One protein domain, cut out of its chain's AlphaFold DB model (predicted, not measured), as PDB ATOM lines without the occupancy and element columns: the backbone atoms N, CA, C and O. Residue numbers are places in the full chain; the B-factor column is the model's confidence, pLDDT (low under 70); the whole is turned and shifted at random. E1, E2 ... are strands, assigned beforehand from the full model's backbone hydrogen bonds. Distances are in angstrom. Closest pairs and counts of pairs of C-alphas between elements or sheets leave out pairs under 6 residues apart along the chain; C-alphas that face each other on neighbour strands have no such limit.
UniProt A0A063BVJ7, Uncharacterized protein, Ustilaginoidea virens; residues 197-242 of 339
ATOM      1  N   THR A 197      15.460 -28.306   7.102       72.44
ATOM      2  CA  THR A 197      16.691 -28.984   7.478       72.44
ATOM      3  C   THR A 197      16.787 -30.251   6.659       72.44
ATOM      4  O   THR A 197      15.857 -31.061   6.661       72.44
ATOM      5  N   LEU A 198      17.915 -30.442   5.980       80.38
ATOM      6  CA  LEU A 198      18.215 -31.704   5.323       80.38
ATOM      7  C   LEU A 198      18.643 -32.719   6.387       80.38
ATOM      8  O   LEU A 198      19.525 -32.446   7.199       80.38
ATOM      9  N   LEU A 199      18.009 -33.890   6.387       83.94
ATOM     10  CA  LEU A 199      18.447 -35.010   7.211       83.94
ATOM     11  C   LEU A 199      19.589 -35.730   6.491       83.94
ATOM     12  O   LEU A 199      19.395 -36.272   5.402       83.94
ATOM     13  N   TYR A 200      20.765 -35.769   7.112       82.56
ATOM     14  CA  TYR A 200      21.882 -36.553   6.598       82.56
ATOM     15  C   TYR A 200      21.705 -38.025   6.987       82.56
ATOM     16  O   TYR A 200      21.954 -38.414   8.127       82.56
ATOM     17  N   ASN A 201      21.224 -38.840   6.049       85.81
ATOM     18  CA  ASN A 201      21.043 -40.277   6.244       85.81
ATOM     19  C   ASN A 201      22.198 -41.048   5.589       85.81
ATOM     20  O   ASN A 201      22.212 -41.224   4.373       85.81
ATOM     21  N   THR A 202      23.134 -41.547   6.398       86.19
ATOM     22  CA  THR A 202      24.312 -42.307   5.937       86.19
ATOM     23  C   THR A 202      23.973 -43.659   5.309       86.19
ATOM     24  O   THR A 202      24.820 -44.244   4.644       86.19
ATOM     25  N   GLY A 203      22.763 -44.177   5.531       89.06
ATOM     26  CA  GLY A 203      22.276 -45.404   4.896       89.06
ATOM     27  C   GLY A 203      21.589 -45.168   3.551       89.06
ATOM     28  O   GLY A 203      21.177 -46.133   2.912       89.06
ATOM     29  N   SER A 204      21.426 -43.912   3.127       88.00
ATOM     30  CA  SER A 204      20.784 -43.580   1.858       88.00
ATOM     31  C   SER A 204      21.816 -43.413   0.749       88.00
ATOM     32  O   SER A 204      22.826 -42.737   0.920       88.00
ATOM     33  N   THR A 205      21.528 -43.979  -0.421       87.81
ATOM     34  CA  THR A 205      22.311 -43.761  -1.648       87.81
ATOM     35  C   THR A 205      21.873 -42.515  -2.417       87.81
ATOM     36  O   THR A 205      22.510 -42.141  -3.397       87.81
ATOM     37  N   CYS A 206      20.785 -41.866  -1.995       87.94
ATOM     38  CA  CYS A 206      20.251 -40.663  -2.627       87.94
ATOM     39  C   CYS A 206      19.707 -39.665  -1.595       87.94
ATOM     40  O   CYS A 206      19.324 -40.029  -0.479       87.94
ATOM     41  N   HIS A 207      19.647 -38.391  -1.979       89.12
ATOM     42  CA  HIS A 207      18.994 -37.351  -1.190       89.12
ATOM     43  C   HIS A 207      17.540 -37.205  -1.641       89.12
ATOM     44  O   HIS A 207      17.273 -36.924  -2.807       89.12
ATOM     45  N   ILE A 208      16.597 -37.379  -0.713       90.38
ATOM     46  CA  ILE A 208      15.165 -37.181  -0.965       90.38
ATOM     47  C   ILE A 208      14.755 -35.865  -0.314       90.38
ATOM     48  O   ILE A 208      14.959 -35.669   0.885       90.38
ATOM     49  N   VAL A 209      14.167 -34.963  -1.099       90.44
ATOM     50  CA  VAL A 209      13.749 -33.638  -0.631       90.44
ATOM     51  C   VAL A 209      12.257 -33.459  -0.882       90.44
ATOM     52  O   VAL A 209      11.793 -33.527  -2.015       90.44
ATOM     53  N   ASN A 210      11.502 -33.202   0.188       87.19
ATOM     54  CA  ASN A 210      10.042 -33.070   0.125       87.19
ATOM     55  C   ASN A 210       9.561 -31.732  -0.446       87.19
ATOM     56  O   ASN A 210       8.374 -31.574  -0.723       87.19
ATOM     57  N   ASN A 211      10.451 -30.748  -0.598       84.81
ATOM     58  CA  ASN A 211      10.068 -29.403  -0.992       84.81
ATOM     59  C   ASN A 211      10.808 -28.932  -2.239       84.81
ATOM     60  O   ASN A 211      12.011 -28.682  -2.210       84.81
ATOM     61  N   LYS A 212      10.051 -28.728  -3.320       83.12
ATOM     62  CA  LYS A 212      10.585 -28.229  -4.589       83.12
ATOM     63  C   LYS A 212      11.084 -26.781  -4.532       83.12
ATOM     64  O   LYS A 212      11.796 -26.366  -5.436       83.12
ATOM     65  N   LYS A 213      10.717 -26.003  -3.500       84.38
ATOM     66  CA  LYS A 213      11.007 -24.556  -3.424       84.38
ATOM     67  C   LYS A 213      12.504 -24.211  -3.404       84.38
ATOM     68  O   LYS A 213      12.844 -23.049  -3.585       84.38
ATOM     69  N   TYR A 214      13.375 -25.192  -3.164       76.44
ATOM     70  CA  TYR A 214      14.826 -25.002  -3.078       76.44
ATOM     71  C   TYR A 214      15.579 -25.209  -4.378       76.44
ATOM     72  O   TYR A 214      16.784 -24.980  -4.420       76.44
ATOM     73  N   PHE A 215      14.893 -25.649  -5.422       84.12
ATOM     74  CA  PHE A 215      15.543 -26.013  -6.665       84.12
ATOM     75  C   PHE A 215      15.177 -25.002  -7.739       84.12
ATOM     76  O   PHE A 215      14.002 -24.752  -8.007       84.12
ATOM     77  N   THR A 216      16.200 -24.394  -8.332       84.50
ATOM     78  CA  THR A 216      16.054 -23.478  -9.470       84.50
ATOM     79  C   THR A 216      15.773 -24.241 -10.761       84.50
ATOM     80  O   THR A 216      15.072 -23.738 -11.637       84.50
ATOM     81  N   THR A 217      16.273 -25.472 -10.854       89.81
ATOM     82  CA  THR A 217      16.038 -26.418 -11.943       89.81
ATOM     83  C   THR A 217      15.365 -27.668 -11.386       89.81
ATOM     84  O   THR A 217      15.739 -28.176 -10.333       89.81
ATOM     85  N   PHE A 218      14.323 -28.154 -12.059       93.62
ATOM     86  CA  PHE A 218      13.611 -29.366 -11.661       93.62
ATOM     87  C   PHE A 218      13.169 -30.127 -12.907       93.62
ATOM     88  O   PHE A 218      12.418 -29.601 -13.733       93.62
ATOM     89  N   HIS A 219      13.618 -31.370 -13.021       94.25
ATOM     90  CA  HIS A 219      13.321 -32.249 -14.144       94.25
ATOM     91  C   HIS A 219      12.246 -33.238 -13.711       94.25
ATOM     92  O   HIS A 219      12.446 -34.011 -12.779       94.25
ATOM     93  N   HIS A 220      11.083 -33.198 -14.359       95.62
ATOM     94  CA  HIS A 220      10.022 -34.163 -14.079       95.62
ATOM     95  C   HIS A 220      10.397 -35.519 -14.673       95.62
ATOM     96  O   HIS A 220      10.934 -35.581 -15.776       95.62
ATOM     97  N   PHE A 221      10.077 -36.592 -13.956       94.00
ATOM     98  CA  PHE A 221      10.074 -37.917 -14.564       94.00
ATOM     99  C   PHE A 221       8.833 -38.069 -15.445       94.00
ATOM    100  O   PHE A 221       7.727 -37.682 -15.039       94.00
ATOM    101  N   ASP A 222       9.007 -38.674 -16.617       94.31
ATOM    102  CA  ASP A 222       7.885 -39.111 -17.440       94.31
ATOM    103  C   ASP A 222       7.043 -40.138 -16.676       94.31
ATOM    104  O   ASP A 222       7.531 -40.842 -15.789       94.31
ATOM    105  N   LYS A 223       5.738 -40.205 -16.972       89.38
ATOM    106  CA  LYS A 223       4.798 -41.054 -16.214       89.38
ATOM    107  C   LYS A 223       5.224 -42.522 -16.174       89.38
ATOM    108  O   LYS A 223       5.007 -43.163 -15.149       89.38
ATOM    109  N   ASP A 224       5.841 -42.991 -17.253       92.81
ATOM    110  CA  ASP A 224       6.211 -44.390 -17.450       92.81
ATOM    111  C   ASP A 224       7.662 -44.699 -17.032       92.81
ATOM    112  O   ASP A 224       8.041 -45.865 -16.986       92.81
ATOM    113  N   ASP A 225       8.456 -43.679 -16.673       91.88
ATOM    114  CA  ASP A 225       9.883 -43.806 -16.322       91.88
ATOM    115  C   ASP A 225      10.189 -43.269 -14.913       91.88
ATOM    116  O   ASP A 225      11.254 -42.723 -14.621       91.88
ATOM    117  N   LYS A 226       9.219 -43.374 -13.997       91.69
ATOM    118  CA  LYS A 226       9.437 -42.970 -12.605       91.69
ATOM    119  C   LYS A 226      10.248 -44.039 -11.882       91.69
ATOM    120  O   LYS A 226       9.742 -45.153 -11.716       91.69
ATOM    121  N   PRO A 227      11.448 -43.721 -11.369       93.94
ATOM    122  CA  PRO A 227      12.157 -44.664 -10.527       93.94
ATOM    123  C   PRO A 227      11.328 -44.932  -9.269       93.94
ATOM    124  O   PRO A 227      10.660 -44.044  -8.738       93.94
ATOM    125  N   VAL A 228      11.375 -46.167  -8.783       95.44
ATOM    126  CA  VAL A 228      10.801 -46.536  -7.487       95.44
ATOM    127  C   VAL A 228      11.948 -46.644  -6.495       95.44
ATOM    128  O   VAL A 228      12.878 -47.422  -6.697       95.44
ATOM    129  N   ILE A 229      11.890 -45.855  -5.426       93.81
ATOM    130  CA  ILE A 229      12.851 -45.911  -4.325       93.81
ATOM    131  C   ILE A 229      12.216 -46.729  -3.205       93.81
ATOM    132  O   ILE A 229      11.156 -46.377  -2.694       93.81
ATOM    133  N   THR A 230      12.857 -47.819  -2.796       94.19
ATOM    134  CA  THR A 230      12.392 -48.609  -1.651       94.19
ATOM    135  C   THR A 230      12.955 -48.018  -0.365       94.19
ATOM    136  O   THR A 230      14.167 -47.941  -0.184       94.19
ATOM    137  N   THR A 231      12.072 -47.612   0.540       90.19
ATOM    138  CA  THR A 231      12.432 -47.140   1.881       90.19
ATOM    139  C   THR A 231      12.033 -48.175   2.932       90.19
ATOM    140  O   THR A 231      11.308 -49.124   2.633       90.19
ATOM    141  N   GLY A 232      12.436 -47.973   4.192       86.62
ATOM    142  CA  GLY A 232      11.939 -48.794   5.305       86.62
ATOM    143  C   GLY A 232      10.413 -48.728   5.492       86.62
ATOM    144  O   GLY A 232       9.837 -49.643   6.068       86.62
ATOM    145  N   GLY A 233       9.757 -47.680   4.977       91.44
ATOM    146  CA  GLY A 233       8.298 -47.529   4.972       91.44
ATOM    147  C   GLY A 233       7.607 -48.058   3.710       91.44
ATOM    148  O   GLY A 233       6.400 -47.890   3.576       91.44
ATOM    149  N   GLY A 234       8.349 -48.667   2.780       94.06
ATOM    150  CA  GLY A 234       7.829 -49.153   1.502       94.06
ATOM    151  C   GLY A 234       8.291 -48.338   0.286       94.06
ATOM    152  O   GLY A 234       9.170 -47.472   0.405       94.06
ATOM    153  N   PRO A 235       7.751 -48.653  -0.904       94.81
ATOM    154  CA  PRO A 235       8.127 -48.005  -2.152       94.81
ATOM    155  C   PRO A 235       7.590 -46.572  -2.224       94.81
ATOM    156  O   PRO A 235       6.423 -46.313  -1.934       94.81
ATOM    157  N   ILE A 236       8.438 -45.649  -2.667       94.50
ATOM    158  CA  ILE A 236       8.074 -44.268  -2.990       94.50
ATOM    159  C   ILE A 236       8.453 -43.967  -4.444       94.50
ATOM    160  O   ILE A 236       9.476 -44.437  -4.942       94.50
ATOM    161  N   SER A 237       7.645 -43.154  -5.121       95.56
ATOM    162  CA  SER A 237       7.892 -42.723  -6.501       95.56
ATOM    163  C   SER A 237       8.105 -41.207  -6.540       95.56
ATOM    164  O   SER A 237       7.117 -40.465  -6.482       95.56
ATOM    165  N   PRO A 238       9.356 -40.712  -6.604       94.69
ATOM    166  CA  PRO A 238       9.627 -39.287  -6.744       94.69
ATOM    167  C   PRO A 238       8.968 -38.703  -7.998       94.69
ATOM    168  O   PRO A 238       8.745 -39.372  -9.007       94.69
ATOM    169  N   THR A 239       8.647 -37.414  -7.932       94.50
ATOM    170  CA  THR A 239       8.016 -36.681  -9.039       94.50
ATOM    171  C   THR A 239       9.025 -36.150 -10.055       94.50
ATOM    172  O   THR A 239       8.643 -35.840 -11.183       94.50
ATOM    173  N   GLY A 240      10.296 -36.059  -9.669       94.81
ATOM    174  CA  GLY A 240      11.374 -35.547 -10.497       94.81
ATOM    175  C   GLY A 240      12.715 -35.576  -9.777       94.81
ATOM    176  O   GLY A 240      12.833 -36.126  -8.680       94.81
ATOM    177  N   TRP A 241      13.711 -34.972 -10.406       93.94
ATOM    178  CA  TRP A 241      15.088 -34.920  -9.938       93.94
ATOM    179  C   TRP A 241      15.731 -33.569 -10.267       93.94
ATOM    180  O   TRP A 241      15.167 -32.742 -10.993       93.94
ATOM    181  N   VAL A 242      16.897 -33.327  -9.674       92.69
ATOM    182  CA  VAL A 242      17.635 -32.066  -9.785       92.69
ATOM    183  C   VAL A 242      19.108 -32.378  -9.993       92.69
ATOM    184  O   VAL A 242      19.666 -33.213  -9.279       92.69
TER     185      VAL A 242
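AT A GLANCE: This is residues 197 to 242 of the 339 residues of an uncharacterized protein of Ustilaginoidea virens (UniProt A0A063BVJ7). This domain has little regular structure: a long looping stretch, residues 197 to 228, leads to one small hairpin of strands at an edge, E1 then E2. After it the printed part folds back, and residues 240 to 241 pair with residues 219 to 220, antiparallel. The printed part has 46 residues, 6 of them in its two named strands, an antiparallel sheet E1 - E2, with no named helix; the class is all strand. It is only just loose, close to compact, with a radius of gyration of the C-alphas of 11.5 A and spans of 27 by 24 by 14 A.

IN THESE COORDINATES: Start at C-alpha 197, (16.691, -28.984, 7.478). Find C-alpha 229 at (12.851, -45.911, -4.325); from there E1 runs through residues 229 to 231, 6.3 A. E2, residues 234 to 236, spans 6.6 A and ends at C-alpha 236, (8.074, -44.268, -2.990).

HOW THE PARTS SIT: Look at the hairpin of E1 and E2, joined by a tight link of 2 residues. Their directions stand at 144 degrees, antiparallel. C-alphas 230 and 235 face each other at 4.3 A. N 229 and O 236, 2.8 A apart, are within hydrogen-bond range.

THE WHOLE: The C-alphas farthest apart, of Thr 197 and Asp 224, are 31.1 A apart. The printed part has no cut, and no printed residue is under 70 in pLDDT.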